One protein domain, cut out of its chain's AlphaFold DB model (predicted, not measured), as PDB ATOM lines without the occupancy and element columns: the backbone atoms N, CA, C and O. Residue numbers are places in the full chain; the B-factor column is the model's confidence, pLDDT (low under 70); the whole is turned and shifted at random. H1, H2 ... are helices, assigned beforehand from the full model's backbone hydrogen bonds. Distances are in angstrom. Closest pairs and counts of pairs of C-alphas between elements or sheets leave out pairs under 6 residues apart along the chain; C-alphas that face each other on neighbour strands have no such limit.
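Overview. This is residues 617 to 793 of the 816 residues of an uncharacterized protein of Absidia repens (UniProt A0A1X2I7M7). Helices, part aligned and part crossed, make a body with H6 in its middle, packed on H3, H4, H5 and H8. H1 and H2 form a hairpin at one end; at the other end residues 784 to 793 of H9 stick out as an arm. The printed part has 177 residues with nine named helices, H1 to H9 along the chain, and no named strand: all helix. It is compact, with a radius of gyration of the C-alphas of 17.4 A, spanning 61 by 39 by 31 A.

Arrangement. Start at H1, residues 617 to 634; its residues 625 to 632 alone touch H2, residues 640 to 653, closest at C-alphas 632 and 643, 6.0 A. With H3, residues 655 to 675, they form an up and down bundle, each helix running against the one before. Next, H4, residues 680 to 694, touches H2, closest at C-alphas 691 and 648, 5.7 A. H5, residues 696 to 716, touches H3 at a steep tilt of 50 degrees through residues 697 to 706 and 655 to 663 alone, closest at C-alphas 698 and 655, 4.7 A. Residues 729 to 734 alone of H6, residues 729 to 743, touch H3, closest at C-alphas 730 and 667, 4.6 A. H7, residues 750 to 757, touches H5, closest at C-alphas 752 and 703, 5.1 A. H8, residues 766 to 775, touches residues 735 to 739 alone of H6, closest at C-alphas 775 and 739, 4.6 A. H9, residues 780 to 793, touches no helix. Every O i to N i+4 pair is within hydrogen-bond range in H1, H5, H6, H8 and H9; H2 has 9 of 10, H3 14 of 17, H4 10 of 11, H7 3 of 4.

Along the chain. Find C-alpha 617 at (185.980, 225.316, 153.840), where H1 begins its 25.9 A. H3 measures 31.8 A and H5 30.3 A. H9 ends at C-alpha 793, (148.629, 174.671, 169.563).

Size, cuts and confidence. C-alphas 617 and 793, the farthest apart, are 64.9 A apart. The printed part has no cut; the H5 to H6 link is long. Confidence is low, under 70, at residues 673 to 679, 717 to 722, 724 to 725, 759 to 764 and 777 to 793.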
ATOM      1  N   THR A 617     185.974 224.694 152.514       85.06
ATOM      2  CA  THR A 617     185.980 225.316 153.840       85.06
ATOM      3  C   THR A 617     185.047 224.550 154.767       85.06
ATOM      4  O   THR A 617     185.457 224.103 155.834       85.06
ATOM      5  N   MET A 618     183.816 224.300 154.315       83.44
ATOM      6  CA  MET A 618     182.840 223.479 155.037       83.44
ATOM      7  C   MET A 618     183.363 222.076 155.338       83.44
ATOM      8  O   MET A 618     183.166 221.558 156.436       83.44
ATOM      9  N   ARG A 619     184.056 221.462 154.372       88.50
ATOM     10  CA  ARG A 619     184.643 220.131 154.543       88.50
ATOM     11  C   ARG A 619     185.723 220.135 155.623       88.50
ATOM     12  O   ARG A 619     185.713 219.251 156.463       88.50
ATOM     13  N   ALA A 620     186.579 221.157 155.658       90.31
ATOM     14  CA  ALA A 620     187.587 221.301 156.706       90.31
ATOM     15  C   ALA A 620     186.961 221.461 158.105       90.31
ATOM     16  O   ALA A 620     187.404 220.803 159.044       90.31
ATOM     17  N   TYR A 621     185.906 222.275 158.243       87.88
ATOM     18  CA  TYR A 621     185.170 222.413 159.509       87.88
ATOM     19  C   TYR A 621     184.531 221.100 159.951       87.88
ATOM     20  O   TYR A 621     184.633 220.710 161.111       87.88
ATOM     21  N   ARG A 622     183.912 220.388 159.010       90.44
ATOM     22  CA  ARG A 622     183.331 219.072 159.257       90.44
ATOM     23  C   ARG A 622     184.381 218.053 159.696       90.44
ATOM     24  O   ARG A 622     184.157 217.346 160.675       90.44
ATOM     25  N   ASP A 623     185.506 217.970 158.991       92.62
ATOM     26  CA  ASP A 623     186.589 217.034 159.304       92.62
ATOM     27  C   ASP A 623     187.162 217.317 160.702       92.62
ATOM     28  O   ASP A 623     187.403 216.384 161.471       92.62
ATOM     29  N   GLN A 624     187.302 218.598 161.062       94.25
ATOM     30  CA  GLN A 624     187.691 219.020 162.406       94.25
ATOM     31  C   GLN A 624     186.651 218.592 163.453       94.25
ATOM     32  O   GLN A 624     187.011 217.936 164.428       94.25
ATOM     33  N   ALA A 625     185.363 218.866 163.223       92.50
ATOM     34  CA  ALA A 625     184.295 218.462 164.136       92.50
ATOM     35  C   ALA A 625     184.251 216.936 164.331       92.50
ATOM     36  O   ALA A 625     184.095 216.452 165.450       92.50
ATOM     37  N   MET A 626     184.439 216.150 163.266       94.00
ATOM     38  CA  MET A 626     184.513 214.689 163.356       94.00
ATOM     39  C   MET A 626     185.732 214.213 164.158       94.00
ATOM     40  O   MET A 626     185.609 213.259 164.932       94.00
ATOM     41  N   ALA A 627     186.888 214.864 164.000       95.50
ATOM     42  CA  ALA A 627     188.085 214.573 164.786       95.50
ATOM     43  C   ALA A 627     187.881 214.894 166.277       95.50
ATOM     44  O   ALA A 627     188.252 214.084 167.130       95.50
ATOM     45  N   ASP A 628     187.224 216.013 166.587       94.94
ATOM     46  CA  ASP A 628     186.913 216.419 167.959       94.94
ATOM     47  C   ASP A 628     185.927 215.447 168.620       94.94
ATOM     48  O   ASP A 628     186.154 214.995 169.741       94.94
ATOM     49  N   VAL A 629     184.877 215.029 167.903       94.88
ATOM     50  CA  VAL A 629     183.948 213.991 168.383       94.88
ATOM     51  C   VAL A 629     184.689 212.688 168.658       94.88
ATOM     52  O   VAL A 629     184.472 212.068 169.698       94.88
ATOM     53  N   GLN A 630     185.571 212.265 167.751       95.00
ATOM     54  CA  GLN A 630     186.348 211.042 167.929       95.00
ATOM     55  C   GLN A 630     187.232 211.118 169.183       95.00
ATOM     56  O   GLN A 630     187.211 210.183 169.983       95.00
ATOM     57  N   ALA A 631     187.921 212.243 169.404       93.81
ATOM     58  CA  ALA A 631     188.721 212.473 170.605       93.81
ATOM     59  C   ALA A 631     187.870 212.412 171.889       93.81
ATOM     60  O   ALA A 631     188.224 211.714 172.838       93.81
ATOM     61  N   ILE A 632     186.693 213.051 171.893       92.56
ATOM     62  CA  ILE A 632     185.759 213.027 173.032       92.56
ATOM     63  C   ILE A 632     185.279 211.598 173.338       92.56
ATOM     64  O   ILE A 632     185.153 211.212 174.505       92.56
ATOM     65  N   LEU A 633     184.996 210.798 172.304       90.44
ATOM     66  CA  LEU A 633     184.547 209.412 172.463       90.44
ATOM     67  C   LEU A 633     185.669 208.469 172.916       90.44
ATOM     68  O   LEU A 633     185.384 207.486 173.604       90.44
ATOM     69  N   ASP A 634     186.920 208.749 172.552       89.56
ATOM     70  CA  ASP A 634     188.085 208.009 173.044       89.56
ATOM     71  C   ASP A 634     188.324 208.262 174.547       89.56
ATOM     72  O   ASP A 634     188.675 207.328 175.273       89.56
ATOM     73  N   ASP A 635     187.986 209.461 175.039       86.62
ATOM     74  CA  ASP A 635     188.123 209.872 176.445       86.62
ATOM     75  C   ASP A 635     186.855 209.678 177.304       86.62
ATOM     76  O   ASP A 635     186.832 210.024 178.491       86.62
ATOM     77  N   ALA A 636     185.788 209.083 176.755       77.25
ATOM     78  CA  ALA A 636     184.470 208.971 177.401       77.25
ATOM     79  C   ALA A 636     184.458 208.247 178.770       77.25
ATOM     80  O   ALA A 636     183.456 208.293 179.481       77.25
ATOM     81  N   GLY A 637     185.546 207.574 179.160       76.44
ATOM     82  CA  GLY A 637     185.692 206.923 180.466       76.44
ATOM     83  C   GLY A 637     186.187 207.822 181.608       76.44
ATOM     84  O   GLY A 637     186.131 207.384 182.756       76.44
ATOM     85  N   VAL A 638     186.685 209.033 181.322       79.12
ATOM     86  CA  VAL A 638     187.371 209.888 182.314       79.12
ATOM     87  C   VAL A 638     186.471 211.003 182.853       79.12
ATOM     88  O   VAL A 638     186.407 211.184 184.068       79.12
ATOM     89  N   ASP A 639     185.756 211.718 181.981       82.69
ATOM     90  CA  ASP A 639     184.916 212.866 182.358       82.69
ATOM     91  C   ASP A 639     183.609 212.906 181.552       82.69
ATOM     92  O   ASP A 639     183.416 213.684 180.619       82.69
ATOM     93  N   THR A 640     182.681 212.019 181.910       80.19
ATOM     94  CA  THR A 640     181.417 211.822 181.185       80.19
ATOM     95  C   THR A 640     180.551 213.079 181.087       80.19
ATOM     96  O   THR A 640     179.832 213.237 180.105       80.19
ATOM     97  N   GLN A 641     180.588 213.970 182.086       84.06
ATOM     98  CA  GLN A 641     179.675 215.116 182.145       84.06
ATOM     99  C   GLN A 641     180.162 216.278 181.271       84.06
ATOM    100  O   GLN A 641     179.376 216.835 180.500       84.06
ATOM    101  N   ASN A 642     181.453 216.615 181.346       86.69
ATOM    102  CA  ASN A 642     182.022 217.642 180.476       86.69
ATOM    103  C   ASN A 642     182.000 217.178 179.017       86.69
ATOM    104  O   ASN A 642     181.552 217.925 178.149       86.69
ATOM    105  N   ASN A 643     182.348 215.912 178.763       86.88
ATOM    106  CA  ASN A 643     182.302 215.333 177.420       86.88
ATOM    107  C   ASN A 643     180.886 215.346 176.835       86.88
ATOM    108  O   ASN A 643     180.727 215.644 175.656       86.88
ATOM    109  N   SER A 644     179.849 215.089 177.642       87.62
ATOM    110  CA  SER A 644     178.457 215.188 177.183       87.62
ATOM    111  C   SER A 644     178.059 216.613 176.803       87.62
ATOM    112  O   SER A 644     177.299 216.789 175.857       87.62
ATOM    113  N   THR A 645     178.556 217.624 177.521       90.25
ATOM    114  CA  THR A 645     178.236 219.033 177.238       90.25
ATOM    115  C   THR A 645     178.892 219.480 175.933       90.25
ATOM    116  O   THR A 645     178.204 219.952 175.035       90.25
ATOM    117  N   VAL A 646     180.198 219.228 175.780       91.81
ATOM    118  CA  VAL A 646     180.946 219.570 174.557       91.81
ATOM    119  C   VAL A 646     180.399 218.811 173.346       91.81
ATOM    120  O   VAL A 646     180.233 219.381 172.270       91.81
ATOM    121  N   LEU A 647     180.064 217.527 173.517       92.81
ATOM    122  CA  LEU A 647     179.430 216.739 172.464       92.81
ATOM    123  C   LEU A 647     178.030 217.264 172.119       92.81
ATOM    124  O   LEU A 647     177.649 217.234 170.953       92.81
ATOM    125  N   GLY A 648     177.282 217.749 173.115       92.44
ATOM    126  CA  GLY A 648     176.006 218.439 172.940       92.44
ATOM    127  C   GLY A 648     176.137 219.662 172.044       92.44
ATOM    128  O   GLY A 648     175.425 219.761 171.045       92.44
ATOM    129  N   ASP A 649     177.096 220.533 172.344       92.75
ATOM    130  CA  ASP A 649     177.366 221.736 171.554       92.75
ATOM    131  C   ASP A 649     177.787 221.380 170.121       92.75
ATOM    132  O   ASP A 649     177.239 221.920 169.157       92.75
ATOM    133  N   LEU A 650     178.684 220.402 169.944       93.94
ATOM    134  CA  LEU A 650     179.072 219.910 168.615       93.94
ATOM    135  C   LEU A 650     177.882 219.327 167.847       93.94
ATOM    136  O   LEU A 650     177.752 219.548 166.645       93.94
ATOM    137  N   ALA A 651     176.983 218.608 168.519       93.69
ATOM    138  CA  ALA A 651     175.819 218.004 167.882       93.69
ATOM    139  C   ALA A 651     174.730 219.009 167.506       93.69
ATOM    140  O   ALA A 651     173.942 218.709 166.615       93.69
ATOM    141  N   GLN A 652     174.696 220.197 168.111       92.06
ATOM    142  CA  GLN A 652     173.812 221.270 167.648       92.06
ATOM    143  C   GLN A 652     174.236 221.816 166.272       92.06
ATOM    144  O   GLN A 652     173.380 222.243 165.497       92.06
ATOM    145  N   HIS A 653     175.531 221.749 165.946       91.75
ATOM    146  CA  HIS A 653     176.103 222.227 164.680       91.75
ATOM    147  C   HIS A 653     176.251 221.101 163.641       91.75
ATOM    148  O   HIS A 653     175.994 221.279 162.450       91.75
ATOM    149  N   HIS A 654     176.613 219.901 164.101       93.38
ATOM    150  CA  HIS A 654     176.927 218.734 163.275       93.38
ATOM    151  C   HIS A 654     176.144 217.466 163.683       93.38
ATOM    152  O   HIS A 654     176.737 216.397 163.849       93.38
ATOM    153  N   PRO A 655     174.805 217.514 163.829       93.69
ATOM    154  CA  PRO A 655     173.992 216.394 164.315       93.69
ATOM    155  C   PRO A 655     174.188 215.091 163.527       93.69
ATOM    156  O   PRO A 655     174.192 214.009 164.116       93.69
ATOM    157  N   ILE A 656     174.352 215.168 162.202       94.62
ATOM    158  CA  ILE A 656     174.516 213.986 161.341       94.62
ATOM    159  C   ILE A 656     175.934 213.421 161.422       94.62
ATOM    160  O   ILE A 656     176.087 212.204 161.524       94.62
ATOM    161  N   ASP A 657     176.959 214.269 161.434       93.88
ATOM    162  CA  ASP A 657     178.350 213.816 161.529       93.88
ATOM    163  C   ASP A 657     178.654 213.237 162.912       93.88
ATOM    164  O   ASP A 657     179.226 212.152 163.017       93.88
ATOM    165  N   VAL A 658     178.172 213.886 163.975       93.88
ATOM    166  CA  VAL A 658     178.268 213.373 165.347       93.88
ATOM    167  C   VAL A 658     177.594 212.006 165.454       93.88
ATOM    168  O   VAL A 658     178.194 211.045 165.941       93.88
ATOM    169  N   ALA A 659     176.365 211.874 164.944       94.00
ATOM    170  CA  ALA A 659     175.660 210.598 164.933       94.00
ATOM    171  C   ALA A 659     176.407 209.521 164.128       94.00
ATOM    172  O   ALA A 659     176.429 208.358 164.531       94.00
ATOM    173  N   GLN A 660     177.039 209.889 163.012       94.81
ATOM    174  CA  GLN A 660     177.837 208.980 162.195       94.81
ATOM    175  C   GLN A 660     179.056 208.451 162.966       94.81
ATOM    176  O   GLN A 660     179.216 207.233 163.047       94.81
ATOM    177  N   VAL A 661     179.856 209.330 163.577       95.56
ATOM    178  CA  VAL A 661     181.054 208.943 164.348       95.56
ATOM    179  C   VAL A 661     180.675 208.079 165.555       95.56
ATOM    180  O   VAL A 661     181.300 207.049 165.804       95.56
ATOM    181  N   ILE A 662     179.588 208.423 166.256       93.75
ATOM    182  CA  ILE A 662     179.047 207.614 167.359       93.75
ATOM    183  C   ILE A 662     178.714 206.193 166.891       93.75
ATOM    184  O   ILE A 662     179.100 205.215 167.535       93.75
ATOM    185  N   LEU A 663     177.980 206.062 165.784       94.81
ATOM    186  CA  LEU A 663     177.580 204.755 165.267       94.81
ATOM    187  C   LEU A 663     178.794 203.951 164.777       94.81
ATOM    188  O   LEU A 663     178.863 202.753 165.051       94.81
ATOM    189  N   ASP A 664     179.770 204.597 164.130       94.81
ATOM    190  CA  ASP A 664     181.035 203.965 163.729       94.81
ATOM    191  C   ASP A 664     181.799 203.433 164.941       94.81
ATOM    192  O   ASP A 664     182.260 202.290 164.935       94.81
ATOM    193  N   ARG A 665     181.866 204.218 166.018       93.31
ATOM    194  CA  ARG A 665     182.539 203.805 167.246       93.31
ATOM    195  C   ARG A 665     181.869 202.594 167.894       93.31
ATOM    196  O   ARG A 665     182.572 201.669 168.286       93.31
ATOM    197  N   ILE A 666     180.535 202.567 167.964       92.00
ATOM    198  CA  ILE A 666     179.765 201.433 168.518       92.00
ATOM    199  C   ILE A 666     180.005 200.152 167.723       92.00
ATOM    200  O   ILE A 666     180.075 199.063 168.294       92.00
ATOM    201  N   GLU A 667     180.092 200.259 166.400       91.38
ATOM    202  CA  GLU A 667     180.363 199.109 165.542       91.38
ATOM    203  C   GLU A 667     181.796 198.594 165.734       91.38
ATOM    204  O   GLU A 667     181.990 197.390 165.888       91.38
ATOM    205  N   GLN A 668     182.784 199.490 165.815       90.94
ATOM    206  CA  GLN A 668     184.188 199.127 166.033       90.94
ATOM    207  C   GLN A 668     184.425 198.463 167.398       90.94
ATOM    208  O   GLN A 668     185.143 197.464 167.487       90.94
ATOM    209  N   THR A 669     183.814 198.979 168.470       88.31
ATOM    210  CA  THR A 669     183.936 198.381 169.811       88.31
ATOM    211  C   THR A 669     183.240 197.022 169.888       88.31
ATOM    212  O   THR A 669     183.710 196.128 170.593       88.31
ATOM    213  N   ALA A 670     182.164 196.810 169.122       86.19
ATOM    214  CA  ALA A 670     181.468 195.526 169.060       86.19
ATOM    215  C   ALA A 670     182.350 194.386 168.534       86.19
ATOM    216  O   ALA A 670     182.201 193.241 168.970       86.19
ATOM    217  N   ASP A 671     183.257 194.679 167.603       80.31
ATOM    218  CA  ASP A 671     184.182 193.682 167.069       80.31
ATOM    219  C   ASP A 671     185.282 193.335 168.088       80.31
ATOM    220  O   ASP A 671     185.676 192.171 168.203       80.31
ATOM    221  N   GLN A 672     185.711 194.300 168.908       80.50
ATOM    222  CA  GLN A 672     186.733 194.113 169.948       80.50
ATOM    223  C   GLN A 672     186.205 193.385 171.201       80.50
ATOM    224  O   GLN A 672     186.906 192.548 171.780       80.50
ATOM    225  N   ASP A 673     184.953 193.640 171.593       67.88
ATOM    226  CA  ASP A 673     184.294 193.019 172.756       67.88
ATOM    227  C   ASP A 673     184.098 191.501 172.603       67.88
ATOM    228  O   ASP A 673     183.943 190.791 173.596       67.88
ATOM    229  N   SER A 674     184.161 190.962 171.379       66.31
ATOM    230  CA  SER A 674     184.120 189.508 171.150       66.31
ATOM    231  C   SER A 674     185.239 188.741 171.880       66.31
ATOM    232  O   SER A 674     185.079 187.553 172.161       66.31
ATOM    233  N   ASN A 675     186.323 189.432 172.260       63.25
ATOM    234  CA  ASN A 675     187.488 188.866 172.940       63.25
ATOM    235  C   ASN A 675     187.715 189.376 174.377       63.25
ATOM    236  O   ASN A 675     188.612 188.867 175.051       63.25
ATOM    237  N   SER A 676     186.950 190.355 174.876       58.50
ATOM    238  CA  SER A 676     187.186 190.948 176.202       58.50
ATOM    239  C   SER A 676     185.896 191.102 177.013       58.50
ATOM    240  O   SER A 676     184.880 191.580 176.529       58.50
ATOM    241  N   ASN A 677     185.934 190.708 178.289       60.00
ATOM    242  CA  ASN A 677     184.793 190.735 179.220       60.00
ATOM    243  C   ASN A 677     184.453 192.164 179.720       60.00
ATOM    244  O   ASN A 677     183.947 192.330 180.832       60.00
ATOM    245  N   SER A 678     184.812 193.204 178.962       58.16
ATOM    246  CA  SER A 678     184.771 194.594 179.420       58.16
ATOM    247  C   SER A 678     183.446 195.275 179.063       58.16
ATOM    248  O   SER A 678     182.911 195.121 177.973       58.16
ATOM    249  N   ASN A 679     182.899 196.040 180.010       67.94
ATOM    250  CA  ASN A 679     181.617 196.744 179.888       67.94
ATOM    251  C   ASN A 679     181.766 198.091 179.134       67.94
ATOM    252  O   ASN A 679     181.085 199.064 179.457       67.94
ATOM    253  N   SER A 680     182.697 198.160 178.173       70.44
ATOM    254  CA  SER A 680     183.189 199.379 177.504       70.44
ATOM    255  C   SER A 680     182.071 200.194 176.835       70.44
ATOM    256  O   SER A 680     182.031 201.418 176.933       70.44
ATOM    257  N   ASN A 681     181.088 199.507 176.250       79.69
ATOM    258  CA  ASN A 681     179.937 200.117 175.586       79.69
ATOM    259  C   ASN A 681     178.963 200.837 176.537       79.69
ATOM    260  O   ASN A 681     178.177 201.666 176.086       79.69
ATOM    261  N   GLY A 682     179.004 200.559 177.846       83.25
ATOM    262  CA  GLY A 682     178.082 201.162 178.814       83.25
ATOM    263  C   GLY A 682     178.270 202.674 178.974       83.25
ATOM    264  O   GLY A 682     177.288 203.411 178.968       83.25
ATOM    265  N   ALA A 683     179.519 203.142 179.065       82.19
ATOM    266  CA  ALA A 683     179.823 204.572 179.176       82.19
ATOM    267  C   ALA A 683     179.433 205.324 177.895       82.19
ATOM    268  O   ALA A 683     178.791 206.369 177.954       82.19
ATOM    269  N   LEU A 684     179.735 204.734 176.735       85.44
ATOM    270  CA  LEU A 684     179.370 205.308 175.446       85.44
ATOM    271  C   LEU A 684     177.845 205.403 175.283       85.44
ATOM    272  O   LEU A 684     177.336 206.425 174.839       85.44
ATOM    273  N   PHE A 685     177.093 204.377 175.694       88.75
ATOM    274  CA  PHE A 685     175.630 204.421 175.658       88.75
ATOM    275  C   PHE A 685     175.058 205.533 176.537       88.75
ATOM    276  O   PHE A 685     174.129 206.198 176.094       88.75
ATOM    277  N   MET A 686     175.639 205.784 177.714       84.50
ATOM    278  CA  MET A 686     175.231 206.897 178.579       84.50
ATOM    279  C   MET A 686     175.453 208.258 177.910       84.50
ATOM    280  O   MET A 686     174.521 209.054 177.863       84.50
ATOM    281  N   VAL A 687     176.630 208.482 177.315       84.25
ATOM    282  CA  VAL A 687     176.950 209.734 176.604       84.25
ATOM    283  C   VAL A 687     176.001 209.960 175.422       84.25
ATOM    284  O   VAL A 687     175.410 211.028 175.288       84.25
ATOM    285  N   VAL A 688     175.777 208.934 174.591       86.06
ATOM    286  CA  VAL A 688     174.819 209.010 173.469       86.06
ATOM    287  C   VAL A 688     173.402 209.254 173.975       86.06
ATOM    288  O   VAL A 688     172.607 209.954 173.354       86.06
ATOM    289  N   SER A 689     173.065 208.649 175.102       87.00
ATOM    290  CA  SER A 689     171.751 208.753 175.692       87.00
ATOM    291  C   SER A 689     171.448 210.158 176.208       87.00
ATOM    292  O   SER A 689     170.309 210.592 176.051       87.00
ATOM    293  N   ASP A 690     172.408 210.839 176.830       86.69
ATOM    294  CA  ASP A 690     172.238 212.225 177.277       86.69
ATOM    295  C   ASP A 690     172.105 213.155 176.060       86.69
ATOM    296  O   ASP A 690     171.108 213.863 175.932       86.69
ATOM    297  N   LEU A 691     172.985 212.990 175.065       86.75
ATOM    298  CA  LEU A 691     172.957 213.737 173.804       86.75
ATOM    299  C   LEU A 691     171.593 213.699 173.084       86.75
ATOM    300  O   LEU A 691     171.071 214.711 172.621       86.75
ATOM    301  N   VAL A 692     170.998 212.510 172.976       85.50
ATOM    302  CA  VAL A 692     169.739 212.277 172.243       85.50
ATOM    303  C   VAL A 692     168.508 212.776 173.016       85.50
ATOM    304  O   VAL A 692     167.431 212.963 172.431       85.50
ATOM    305  N   CYS A 693     168.623 212.952 174.334       82.62
ATOM    306  CA  CYS A 693     167.530 213.474 175.149       82.62
ATOM    307  C   CYS A 693     167.376 214.989 174.997       82.62
ATOM    308  O   CYS A 693     166.237 215.464 174.988       82.62
ATOM    309  N   ASP A 694     168.487 215.702 174.821       86.56
ATOM    310  CA  ASP A 694     168.515 217.163 174.896       86.56
ATOM    311  C   ASP A 694     168.152 217.843 173.569       86.56
ATOM    312  O   ASP A 694     167.495 218.885 173.580       86.56
ATOM    313  N   ASP A 695     168.467 217.224 172.423       89.94
ATOM    314  CA  ASP A 695     168.211 217.814 171.105       89.94
ATOM    315  C   ASP A 695     167.371 216.905 170.179       89.94
ATOM    316  O   ASP A 695     167.684 215.744 169.886       89.94
ATOM    317  N   ALA A 696     166.253 217.451 169.689       92.69
ATOM    318  CA  ALA A 696     165.312 216.727 168.840       92.69
ATOM    319  C   ALA A 696     165.825 216.483 167.408       92.69
ATOM    320  O   ALA A 696     165.463 215.461 166.811       92.69
ATOM    321  N   LEU A 697     166.646 217.388 166.867       93.75
ATOM    322  CA  LEU A 697     167.295 217.250 165.567       93.75
ATOM    323  C   LEU A 697     168.359 216.158 165.620       93.75
ATOM    324  O   LEU A 697     168.328 215.252 164.786       93.75
ATOM    325  N   VAL A 698     169.220 216.187 166.642       93.25
ATOM    326  CA  VAL A 698     170.253 215.161 166.867       93.25
ATOM    327  C   VAL A 698     169.617 213.781 166.984       93.25
ATOM    328  O   VAL A 698     170.031 212.830 166.318       93.25
ATOM    329  N   ARG A 699     168.535 213.670 167.762       93.88
ATOM    330  CA  ARG A 699     167.772 212.425 167.895       93.88
ATOM    331  C   ARG A 699     167.220 211.911 166.567       93.88
ATOM    332  O   ARG A 699     167.307 210.713 166.294       93.88
ATOM    333  N   ASP A 700     166.595 212.774 165.767       94.50
ATOM    334  CA  ASP A 700     166.012 212.368 164.484       94.50
ATOM    335  C   ASP A 700     167.095 211.967 163.474       94.50
ATOM    336  O   ASP A 700     166.939 210.949 162.798       94.50
ATOM    337  N   GLY A 701     168.214 212.696 163.444       94.19
ATOM    338  CA  GLY A 701     169.395 212.372 162.648       94.19
ATOM    339  C   GLY A 701     170.016 211.024 163.020       94.19
ATOM    340  O   GLY A 701     170.215 210.170 162.151       94.19
ATOM    341  N   LEU A 702     170.221 210.771 164.319       94.69
ATOM    342  CA  LEU A 702     170.719 209.486 164.814       94.69
ATOM    343  C   LEU A 702     169.794 208.332 164.421       94.69
ATOM    344  O   LEU A 702     170.262 207.304 163.934       94.69
ATOM    345  N   PHE A 703     168.477 208.483 164.601       94.38
ATOM    346  CA  PHE A 703     167.523 207.441 164.215       94.38
ATOM    347  C   PHE A 703     167.460 207.218 162.704       94.38
ATOM    348  O   PHE A 703     167.305 206.069 162.277       94.38
ATOM    349  N   ALA A 704     167.618 208.268 161.899       94.38
ATOM    350  CA  ALA A 704     167.696 208.144 160.452       94.38
ATOM    351  C   ALA A 704     168.927 207.332 160.024       94.38
ATOM    352  O   ALA A 704     168.787 206.345 159.296       94.38
ATOM    353  N   LEU A 705     170.116 207.685 160.529       94.81
ATOM    354  CA  LEU A 705     171.360 206.977 160.215       94.81
ATOM    355  C   LEU A 705     171.355 205.541 160.740       94.81
ATOM    356  O   LEU A 705     171.703 204.616 160.005       94.81
ATOM    357  N   LEU A 706     170.895 205.324 161.973       94.06
ATOM    358  CA  LEU A 706     170.754 203.992 162.559       94.06
ATOM    359  C   LEU A 706     169.824 203.111 161.713       94.06
ATOM    360  O   LEU A 706     170.173 201.975 161.384       94.06
ATOM    361  N   GLY A 707     168.665 203.642 161.309       91.75
ATOM    362  CA  GLY A 707     167.739 202.952 160.412       91.75
ATOM    363  C   GLY A 707     168.385 202.609 159.067       91.75
ATOM    364  O   GLY A 707     168.305 201.466 158.614       91.75
ATOM    365  N   HIS A 708     169.090 203.565 158.461       92.38
ATOM    366  CA  HIS A 708     169.795 203.379 157.194       92.38
ATOM    367  C   HIS A 708     170.897 202.312 157.266       92.38
ATOM    368  O   HIS A 708     170.982 201.451 156.384       92.38
ATOM    369  N   ARG A 709     171.711 202.307 158.328       91.44
ATOM    370  CA  ARG A 709     172.757 201.295 158.534       91.44
ATOM    371  C   ARG A 709     172.179 199.901 158.682       91.44
ATOM    372  O   ARG A 709     172.606 198.982 157.987       91.44
ATOM    373  N   LEU A 710     171.160 199.744 159.524       88.75
ATOM    374  CA  LEU A 710     170.479 198.464 159.725       88.75
ATOM    375  C   LEU A 710     169.887 197.922 158.417       88.75
ATOM    376  O   LEU A 710     170.010 196.731 158.127       88.75
ATOM    377  N   MET A 711     169.306 198.794 157.589       86.38
ATOM    378  CA  MET A 711     168.822 198.417 156.257       86.38
ATOM    379  C   MET A 711     169.959 198.038 155.302       86.38
ATOM    380  O   MET A 711     169.836 197.073 154.545       86.38
ATOM    381  N   THR A 712     171.090 198.738 155.367       88.38
ATOM    382  CA  THR A 712     172.280 198.429 154.564       88.38
ATOM    383  C   THR A 712     172.869 197.068 154.940       88.38
ATOM    384  O   THR A 712     173.175 196.270 154.052       88.38
ATOM    385  N   PHE A 713     172.955 196.747 156.236       85.62
ATOM    386  CA  PHE A 713     173.373 195.427 156.711       85.62
ATOM    387  C   PHE A 713     172.427 194.322 156.237       85.62
ATOM    388  O   PHE A 713     172.897 193.282 155.779       85.62
ATOM    389  N   ASN A 714     171.111 194.556 156.278       81.44
ATOM    390  CA  ASN A 714     170.120 193.609 155.764       81.44
ATOM    391  C   ASN A 714     170.322 193.301 154.269       81.44
ATOM    392  O   ASN A 714     170.161 192.158 153.849       81.44
ATOM    393  N   ASN A 715     170.697 194.303 153.471       80.38
ATOM    394  CA  ASN A 715     170.918 194.126 152.035       80.38
ATOM    395  C   ASN A 715     172.268 193.456 151.719       80.38
ATOM    396  O   ASN A 715     172.361 192.712 150.746       80.38
ATOM    397  N   LYS A 716     173.309 193.700 152.531       80.94
ATOM    398  CA  LYS A 716     174.663 193.150 152.327       80.94
ATOM    399  C   LYS A 716     174.840 191.730 152.881       80.94
ATOM    400  O   LYS A 716     175.538 190.923 152.275       80.94
ATOM    401  N   HIS A 717     174.209 191.394 154.008       66.19
ATOM    402  CA  HIS A 717     174.394 190.110 154.694       66.19
ATOM    403  C   HIS A 717     173.204 189.165 154.482       66.19
ATOM    404  O   HIS A 717     172.450 188.860 155.401       66.19
ATOM    405  N   ILE A 718     173.075 188.659 153.252       58.16
ATOM    406  CA  ILE A 718     172.212 187.507 152.914       58.16
ATOM    407  C   ILE A 718     172.972 186.175 153.115       58.16
ATOM    408  O   ILE A 718     172.421 185.092 152.928       58.16
ATOM    409  N   VAL A 719     174.243 186.217 153.527       54.62
ATOM    410  CA  VAL A 719     175.021 184.996 153.765       54.62
ATOM    411  C   VAL A 719     174.562 184.354 155.083       54.62
ATOM    412  O   VAL A 719     174.609 185.021 156.122       54.62
ATOM    413  N   PRO A 720     174.110 183.085 155.082       54.00
ATOM    414  CA  PRO A 720     173.749 182.390 156.306       54.00
ATOM    415  C   PRO A 720     174.996 182.265 157.184       54.00
ATOM    416  O   PRO A 720     175.930 181.547 156.843       54.00
ATOM    417  N   SER A 721     175.013 182.977 158.309       59.78
ATOM    418  CA  SER A 721     175.925 182.672 159.412       59.78
ATOM    419  C   SER A 721     175.750 181.203 159.809       59.78
ATOM    420  O   SER A 721     174.618 180.712 159.863       59.78
ATOM    421  N   GLU A 722     176.853 180.517 160.129       63.22
ATOM    422  CA  GLU A 722     176.861 179.132 160.635       63.22
ATOM    423  C   GLU A 722     175.958 178.952 161.870       63.22
ATOM    424  O   GLU A 722     175.479 177.852 162.142       63.22
ATOM    425  N   ASN A 723     175.635 180.051 162.564       72.06
ATOM    426  CA  ASN A 723     174.592 180.120 163.578       72.06
ATOM    427  C   ASN A 723     173.357 180.885 163.056       72.06
ATOM    428  O   ASN A 723     173.300 182.112 163.185       72.06
ATOM    429  N   PRO A 724     172.298 180.201 162.572       63.78
ATOM    430  CA  PRO A 724     171.100 180.829 161.986       63.78
ATOM    431  C   PRO A 724     170.267 181.706 162.951       63.78
ATOM    432  O   PRO A 724     169.233 182.272 162.563       63.78
ATOM    433  N   GLY A 725     170.696 181.842 164.210       68.94
ATOM    434  CA  GLY A 725     170.085 182.684 165.241       68.94
ATOM    435  C   GLY A 725     170.907 183.900 165.687       68.94
ATOM    436  O   GLY A 725     170.323 184.798 166.286       68.94
ATOM    437  N   ALA A 726     172.212 183.964 165.403       74.50
ATOM    438  CA  ALA A 726     173.067 185.049 165.888       74.50
ATOM    439  C   ALA A 726     173.061 186.239 164.915       74.50
ATOM    440  O   ALA A 726     173.208 186.061 163.705       74.50
ATOM    441  N   LEU A 727     172.876 187.453 165.441       79.25
ATOM    442  CA  LEU A 727     173.091 188.687 164.679       79.25
ATOM    443  C   LEU A 727     174.606 188.930 164.538       79.25
ATOM    444  O   LEU A 727     175.334 188.615 165.480       79.25
ATOM    445  N   PRO A 728     175.085 189.503 163.418       85.62
ATOM    446  CA  PRO A 728     176.462 189.994 163.325       85.62
ATOM    447  C   PRO A 728     176.799 190.924 164.502       85.62
ATOM    448  O   PRO A 728     175.923 191.682 164.925       85.62
ATOM    449  N   SER A 729     178.037 190.882 165.015       86.75
ATOM    450  CA  SER A 729     178.434 191.655 166.212       86.75
ATOM    451  C   SER A 729     178.084 193.150 166.115       86.75
ATOM    452  O   SER A 729     177.408 193.650 167.023       86.75
ATOM    453  N   PRO A 730     178.373 193.843 164.988       89.31
ATOM    454  CA  PRO A 730     178.005 195.251 164.822       89.31
ATOM    455  C   PRO A 730     176.489 195.471 164.905       89.31
ATOM    456  O   PRO A 730     176.003 196.332 165.636       89.31
ATOM    457  N   VAL A 731     175.703 194.611 164.248       88.69
ATOM    458  CA  VAL A 731     174.233 194.677 164.284       88.69
ATOM    459  C   VAL A 731     173.709 194.448 165.703       88.69
ATOM    460  O   VAL A 731     172.799 195.150 166.140       88.69
ATOM    461  N   ALA A 732     174.272 193.492 166.444       87.75
ATOM    462  CA  ALA A 732     173.885 193.231 167.827       87.75
ATOM    463  C   ALA A 732     174.177 194.436 168.740       87.75
ATOM    464  O   ALA A 732     173.347 194.770 169.587       87.75
ATOM    465  N   ALA A 733     175.311 195.119 168.557       90.38
ATOM    466  CA  ALA A 733     175.644 196.338 169.292       90.38
ATOM    467  C   ALA A 733     174.685 197.496 168.984       90.38
ATOM    468  O   ALA A 733     174.133 198.080 169.916       90.38
ATOM    469  N   LEU A 734     174.365 197.738 167.711       92.00
ATOM    470  CA  LEU A 734     173.350 198.723 167.317       92.00
ATOM    471  C   LEU A 734     171.960 198.401 167.894       92.00
ATOM    472  O   LEU A 734     171.214 199.297 168.307       92.00
ATOM    473  N   CYS A 735     171.597 197.117 167.977       89.50
ATOM    474  CA  CYS A 735     170.355 196.707 168.628       89.50
ATOM    475  C   CYS A 735     170.386 196.948 170.147       89.50
ATOM    476  O   CYS A 735     169.357 197.307 170.723       89.50
ATOM    477  N   ARG A 736     171.542 196.756 170.804       90.38
ATOM    478  CA  ARG A 736     171.734 197.075 172.231       90.38
ATOM    479  C   ARG A 736     171.621 198.578 172.484       90.38
ATOM    480  O   ARG A 736     170.895 198.949 173.401       90.38
ATOM    481  N   LEU A 737     172.223 199.415 171.636       91.81
ATOM    482  CA  LEU A 737     172.045 200.869 171.680       91.81
ATOM    483  C   LEU A 737     170.561 201.238 171.568       91.81
ATOM    484  O   LEU A 737     170.025 201.935 172.423       91.81
ATOM    485  N   SER A 738     169.871 200.714 170.551       91.25
ATOM    486  CA  SER A 738     168.436 200.968 170.346       91.25
ATOM    487  C   SER A 738     167.622 200.598 171.588       91.25
ATOM    488  O   SER A 738     166.756 201.348 172.033       91.25
ATOM    489  N   ARG A 739     167.929 199.439 172.180       89.25
ATOM    490  CA  ARG A 739     167.281 198.949 173.395       89.25
ATOM    491  C   ARG A 739     167.530 199.863 174.594       89.25
ATOM    492  O   ARG A 739     166.597 200.080 175.364       89.25
ATOM    493  N   HIS A 740     168.754 200.355 174.760       89.62
ATOM    494  CA  HIS A 740     169.112 201.308 175.808       89.62
ATOM    495  C   HIS A 740     168.310 202.610 175.644       89.62
ATOM    496  O   HIS A 740     167.579 202.998 176.554       89.62
ATOM    497  N   LEU A 741     168.308 203.188 174.437       89.69
ATOM    498  CA  LEU A 741     167.555 204.405 174.109       89.69
ATOM    499  C   LEU A 741     166.041 204.264 174.376       89.69
ATOM    500  O   LEU A 741     165.411 205.190 174.888       89.69
ATOM    501  N   PHE A 742     165.441 203.108 174.076       87.88
ATOM    502  CA  PHE A 742     164.003 202.889 174.291       87.88
ATOM    503  C   PHE A 742     163.638 202.558 175.737       87.88
ATOM    504  O   PHE A 742     162.644 203.070 176.245       87.88
ATOM    505  N   ASN A 743     164.401 201.686 176.399       83.50
ATOM    506  CA  ASN A 743     164.023 201.189 177.723       83.50
ATOM    507  C   ASN A 743     164.454 202.124 178.847       83.50
ATOM    508  O   ASN A 743     163.719 202.268 179.819       83.50
ATOM    509  N   GLU A 744     165.638 202.727 178.740       77.81
ATOM    510  CA  GLU A 744     166.211 203.513 179.835       77.81
ATOM    511  C   GLU A 744     165.799 204.983 179.749       77.81
ATOM    512  O   GLU A 744     165.508 205.590 180.777       77.81
ATOM    513  N   ARG A 745     165.659 205.534 178.536       77.81
ATOM    514  CA  ARG A 745     165.231 206.931 178.327       77.81
ATOM    515  C   ARG A 745     163.805 207.111 177.830       77.81
ATOM    516  O   ARG A 745     163.381 208.240 177.611       77.81
ATOM    517  N   GLN A 746     163.052 206.022 177.667       82.44
ATOM    518  CA  GLN A 746     161.650 206.060 177.227       82.44
ATOM    519  C   GLN A 746     161.451 206.779 175.880       82.44
ATOM    520  O   GLN A 746     160.377 207.321 175.609       82.44
ATOM    521  N   LEU A 747     162.469 206.779 175.009       83.94
ATOM    522  CA  LEU A 747     162.346 207.394 173.691       83.94
ATOM    523  C   LEU A 747     161.347 206.606 172.830       83.94
ATOM    524  O   LEU A 747     161.343 205.369 172.845       83.94
ATOM    525  N   PRO A 748     160.500 207.289 172.040       82.50
ATOM    526  CA  PRO A 748     159.460 206.629 171.269       82.50
ATOM    527  C   PRO A 748     160.075 205.792 170.143       82.50
ATOM    528  O   PRO A 748     160.529 206.317 169.123       82.50
ATOM    529  N   SER A 749     160.008 204.466 170.281       80.06
ATOM    530  CA  SER A 749     160.514 203.511 169.284       80.06
ATOM    531  C   SER A 749     159.885 203.690 167.898       80.06
ATOM    532  O   SER A 749     160.467 203.309 166.883       80.06
ATOM    533  N   THR A 750     158.706 204.320 167.830       81.25
ATOM    534  CA  THR A 750     158.032 204.680 166.579       81.25
ATOM    535  C   THR A 750     158.894 205.544 165.664       81.25
ATOM    536  O   THR A 750     158.733 205.451 164.453       81.25
ATOM    537  N   ALA A 751     159.797 206.371 166.204       80.25
ATOM    538  CA  ALA A 751     160.660 207.225 165.393       80.25
ATOM    539  C   ALA A 751     161.660 206.396 164.567       80.25
ATOM    540  O   ALA A 751     161.675 206.513 163.344       80.25
ATOM    541  N   LEU A 752     162.394 205.473 165.202       85.31
ATOM    542  CA  LEU A 752     163.288 204.545 164.498       85.31
ATOM    543  C   LEU A 752     162.513 203.607 163.559       85.31
ATOM    544  O   LEU A 752     162.953 203.339 162.441       85.31
ATOM    545  N   PHE A 753     161.337 203.126 163.978       85.50
ATOM    546  CA  PHE A 753     160.540 202.228 163.139       85.50
ATOM    547  C   PHE A 753     160.072 202.871 161.840       85.50
ATOM    548  O   PHE A 753     160.033 202.174 160.830       85.50
ATOM    549  N   ARG A 754     159.786 204.178 161.827       85.69
ATOM    550  CA  ARG A 754     159.468 204.884 160.580       85.69
ATOM    551  C   ARG A 754     160.605 204.721 159.567       85.69
ATOM    552  O   ARG A 754     160.335 204.276 158.454       85.69
ATOM    553  N   TYR A 755     161.858 204.955 159.966       86.19
ATOM    554  CA  TYR A 755     163.031 204.815 159.087       86.19
ATOM    555  C   TYR A 755     163.312 203.370 158.654       86.19
ATOM    556  O   TYR A 755     163.760 203.132 157.539       86.19
ATOM    557  N   LEU A 756     163.000 202.378 159.489       85.31
ATOM    558  CA  LEU A 756     163.133 200.968 159.098       85.31
ATOM    559  C   LEU A 756     162.066 200.518 158.088       85.31
ATOM    560  O   LEU A 756     162.240 199.496 157.426       85.31
ATOM    561  N   THR A 757     160.957 201.252 157.976       83.44
ATOM    562  CA  THR A 757     159.854 200.922 157.059       83.44
ATOM    563  C   THR A 757     159.908 201.649 155.718       83.44
ATOM    564  O   THR A 757     159.264 201.181 154.781       83.44
ATOM    565  N   THR A 758     160.684 202.733 155.580       78.06
ATOM    566  CA  THR A 758     160.728 203.555 154.349       78.06
ATOM    567  C   THR A 758     161.196 202.792 153.110       78.06
ATOM    568  O   THR A 758     160.812 203.138 152.000       78.06
ATOM    569  N   SER A 759     161.969 201.718 153.277       62.28
ATOM    570  CA  SER A 759     162.580 200.959 152.177       62.28
ATOM    571  C   SER A 759     161.893 199.624 151.853       62.28
ATOM    572  O   SER A 759     162.298 198.945 150.908       62.28
ATOM    573  N   SER A 760     160.854 199.211 152.594       58.09
ATOM    574  CA  SER A 760     160.198 197.914 152.361       58.09
ATOM    575  C   SER A 760     158.940 198.071 151.500       58.09
ATOM    576  O   SER A 760     157.907 198.544 151.965       58.09
ATOM    577  N   THR A 761     158.993 197.632 150.242       54.59
ATOM    578  CA  THR A 761     157.909 197.817 149.260       54.59
ATOM    579  C   THR A 761     156.706 196.878 149.417       54.59
ATOM    580  O   THR A 761     155.848 196.867 148.543       54.59
ATOM    581  N   SER A 762     156.576 196.093 150.499       52.44
ATOM    582  CA  SER A 762     155.275 195.479 150.882       52.44
ATOM    583  C   SER A 762     155.302 194.580 152.121       52.44
ATOM    584  O   SER A 762     154.233 194.253 152.639       52.44
ATOM    585  N   LYS A 763     156.467 194.149 152.626       62.38
ATOM    586  CA  LYS A 763     156.562 193.346 153.860       62.38
ATOM    587  C   LYS A 763     157.828 193.703 154.643       62.38
ATOM    588  O   LYS A 763     158.889 193.768 154.020       62.38
ATOM    589  N   PRO A 764     157.752 193.875 155.980       62.75
ATOM    590  CA  PRO A 764     158.946 194.038 156.800       62.75
ATOM    591  C   PRO A 764     159.840 192.823 156.575       62.75
ATOM    592  O   PRO A 764     159.370 191.680 156.641       62.75
ATOM    593  N   SER A 765     161.114 193.061 156.267       71.62
ATOM    594  CA  SER A 765     162.034 191.962 156.017       71.62
ATOM    595  C   SER A 765     162.131 191.082 157.269       71.62
ATOM    596  O   SER A 765     161.845 191.500 158.402       71.62
ATOM    597  N   PHE A 766     162.517 189.823 157.077       71.06
ATOM    598  CA  PHE A 766     162.764 188.908 158.190       71.06
ATOM    599  C   PHE A 766     163.749 189.509 159.209       71.06
ATOM    600  O   PHE A 766     163.576 189.350 160.419       71.06
ATOM    601  N   PHE A 767     164.723 190.274 158.714       72.56
ATOM    602  CA  PHE A 767     165.650 191.054 159.517       72.56
ATOM    603  C   PHE A 767     164.953 192.159 160.311       72.56
ATOM    604  O   PHE A 767     165.118 192.186 161.526       72.56
ATOM    605  N   THR A 768     164.116 193.000 159.691       73.00
ATOM    606  CA  THR A 768     163.365 194.050 160.406       73.00
ATOM    607  C   THR A 768     162.540 193.447 161.545       73.00
ATOM    608  O   THR A 768     162.542 193.955 162.662       73.00
ATOM    609  N   SER A 769     161.902 192.297 161.306       73.19
ATOM    610  CA  SER A 769     161.142 191.576 162.336       73.19
ATOM    611  C   SER A 769     162.017 191.060 163.486       73.19
ATOM    612  O   SER A 769     161.594 191.104 164.642       73.19
ATOM    613  N   ARG A 770     163.229 190.561 163.204       74.44
ATOM    614  CA  ARG A 770     164.194 190.136 164.236       74.44
ATOM    615  C   ARG A 770     164.777 191.326 165.000       74.44
ATOM    616  O   ARG A 770     164.869 191.253 166.221       74.44
ATOM    617  N   PHE A 771     165.099 192.409 164.299       77.69
ATOM    618  CA  PHE A 771     165.564 193.662 164.880       77.69
ATOM    619  C   PHE A 771     164.541 194.209 165.876       77.69
ATOM    620  O   PHE A 771     164.881 194.409 167.037       77.69
ATOM    621  N   ILE A 772     163.273 194.355 165.462       75.19
ATOM    622  CA  ILE A 772     162.181 194.821 166.332       75.19
ATOM    623  C   ILE A 772     162.124 193.975 167.609       75.19
ATOM    624  O   ILE A 772     162.042 194.510 168.711       75.19
ATOM    625  N   ARG A 773     162.209 192.645 167.478       74.50
ATOM    626  CA  ARG A 773     162.177 191.734 168.632       74.50
ATOM    627  C   ARG A 773     163.352 191.975 169.579       74.50
ATOM    628  O   ARG A 773     163.138 192.064 170.783       74.50
ATOM    629  N   TYR A 774     164.564 192.102 169.048       77.31
ATOM    630  CA  TYR A 774     165.765 192.279 169.861       77.31
ATOM    631  C   TYR A 774     165.822 193.668 170.517       77.31
ATOM    632  O   TYR A 774     166.033 193.769 171.727       77.31
ATOM    633  N   ALA A 775     165.582 194.733 169.745       76.62
ATOM    634  CA  ALA A 775     165.617 196.117 170.214       76.62
ATOM    635  C   ALA A 775     164.526 196.407 171.260       76.62
ATOM    636  O   ALA A 775     164.789 197.085 172.248       76.62
ATOM    637  N   CYS A 776     163.327 195.832 171.116       74.81
ATOM    638  CA  CYS A 776     162.252 195.966 172.109       74.81
ATOM    639  C   CYS A 776     162.381 195.007 173.307       74.81
ATOM    640  O   CYS A 776     161.469 194.929 174.126       74.81
ATOM    641  N   GLY A 777     163.477 194.248 173.425       67.44
ATOM    642  CA  GLY A 777     163.709 193.375 174.576       67.44
ATOM    643  C   GLY A 777     162.825 192.124 174.633       67.44
ATOM    644  O   GLY A 777     162.726 191.505 175.695       67.44
ATOM    645  N   PHE A 778     162.216 191.701 173.517       63.16
ATOM    646  CA  PHE A 778     161.572 190.389 173.449       63.16
ATOM    647  C   PHE A 778     162.656 189.310 173.492       63.16
ATOM    648  O   PHE A 778     163.364 189.077 172.513       63.16
ATOM    649  N   ASN A 779     162.800 188.657 174.648       51.72
ATOM    650  CA  ASN A 779     163.828 187.645 174.850       51.72
ATOM    651  C   ASN A 779     163.605 186.457 173.873       51.72
ATOM    652  O   ASN A 779     162.513 185.863 173.867       51.72
ATOM    653  N   PRO A 780     164.602 186.118 173.027       49.38
ATOM    654  CA  PRO A 780     164.481 185.072 172.012       49.38
ATOM    655  C   PRO A 780     164.143 183.695 172.604       49.38
ATOM    656  O   PRO A 780     163.369 182.961 171.987       49.38
ATOM    657  N   ASP A 781     164.591 183.382 173.824       48.62
ATOM    658  CA  ASP A 781     164.335 182.091 174.487       48.62
ATOM    659  C   ASP A 781     162.880 181.938 174.945       48.62
ATOM    660  O   ASP A 781     162.266 180.874 174.818       48.62
ATOM    661  N   THR A 782     162.280 183.019 175.449       49.47
ATOM    662  CA  THR A 782     160.846 183.053 175.781       49.47
ATOM    663  C   THR A 782     159.983 182.870 174.543       49.47
ATOM    664  O   THR A 782     158.944 182.224 174.628       49.47
ATOM    665  N   LEU A 783     160.431 183.363 173.389       44.81
ATOM    666  CA  LEU A 783     159.731 183.247 172.112       44.81
ATOM    667  C   LEU A 783     159.956 181.900 171.433       44.81
ATOM    668  O   LEU A 783     159.032 181.405 170.807       44.81
ATOM    669  N   GLN A 784     161.116 181.261 171.579       46.72
ATOM    670  CA  GLN A 784     161.309 179.884 171.124       46.72
ATOM    671  C   GLN A 784     160.423 178.929 171.934       46.72
ATOM    672  O   GLN A 784     159.777 178.062 171.348       46.72
ATOM    673  N   LYS A 785     160.272 179.174 173.246       50.59
ATOM    674  CA  LYS A 785     159.266 178.513 174.095       50.59
ATOM    675  C   LYS A 785     157.834 178.848 173.667       50.59
ATOM    676  O   LYS A 785     157.018 177.937 173.577       50.59
ATOM    677  N   GLN A 786     157.527 180.104 173.335       45.28
ATOM    678  CA  GLN A 786     156.191 180.515 172.885       45.28
ATOM    679  C   GLN A 786     155.850 180.009 171.481       45.28
ATOM    680  O   GLN A 786     154.702 179.680 171.225       45.28
ATOM    681  N   HIS A 787     156.824 179.901 170.580       47.34
ATOM    682  CA  HIS A 787     156.670 179.373 169.229       47.34
ATOM    683  C   HIS A 787     156.618 177.845 169.252       47.34
ATOM    684  O   HIS A 787     155.870 177.285 168.465       47.34
ATOM    685  N   HIS A 788     157.320 177.167 170.173       51.19
ATOM    686  CA  HIS A 788     157.064 175.754 170.496       51.19
ATOM    687  C   HIS A 788     155.663 175.556 171.086       51.19
ATOM    688  O   HIS A 788     154.957 174.630 170.699       51.19
ATOM    689  N   GLN A 789     155.213 176.445 171.976       48.12
ATOM    690  CA  GLN A 789     153.855 176.395 172.519       48.12
ATOM    691  C   GLN A 789     152.803 176.695 171.439       48.12
ATOM    692  O   GLN A 789     151.820 175.973 171.336       48.12
ATOM    693  N   GLN A 790     153.016 177.675 170.564       42.69
ATOM    694  CA  GLN A 790     152.095 178.018 169.482       42.69
ATOM    695  C   GLN A 790     152.124 176.993 168.345       42.69
ATOM    696  O   GLN A 790     151.059 176.645 167.853       42.69
ATOM    697  N   SER A 791     153.272 176.423 167.968       45.78
ATOM    698  CA  SER A 791     153.324 175.315 167.002       45.78
ATOM    699  C   SER A 791     152.684 174.037 167.566       45.78
ATOM    700  O   SER A 791     152.022 173.306 166.823       45.78
ATOM    701  N   SER A 792     152.756 173.819 168.887       45.94
ATOM    702  CA  SER A 792     152.007 172.755 169.577       45.94
ATOM    703  C   SER A 792     150.491 173.013 169.663       45.94
ATOM    704  O   SER A 792     149.707 172.075 169.800       45.94
ATOM    705  N   VAL A 793     150.051 174.273 169.542       42.81
ATOM    706  CA  VAL A 793     148.629 174.671 169.563       42.81
ATOM    707  C   VAL A 793     148.040 174.769 168.147       42.81
ATOM    708  O   VAL A 793     146.889 174.388 167.931       42.81
TER     709      VAL A 793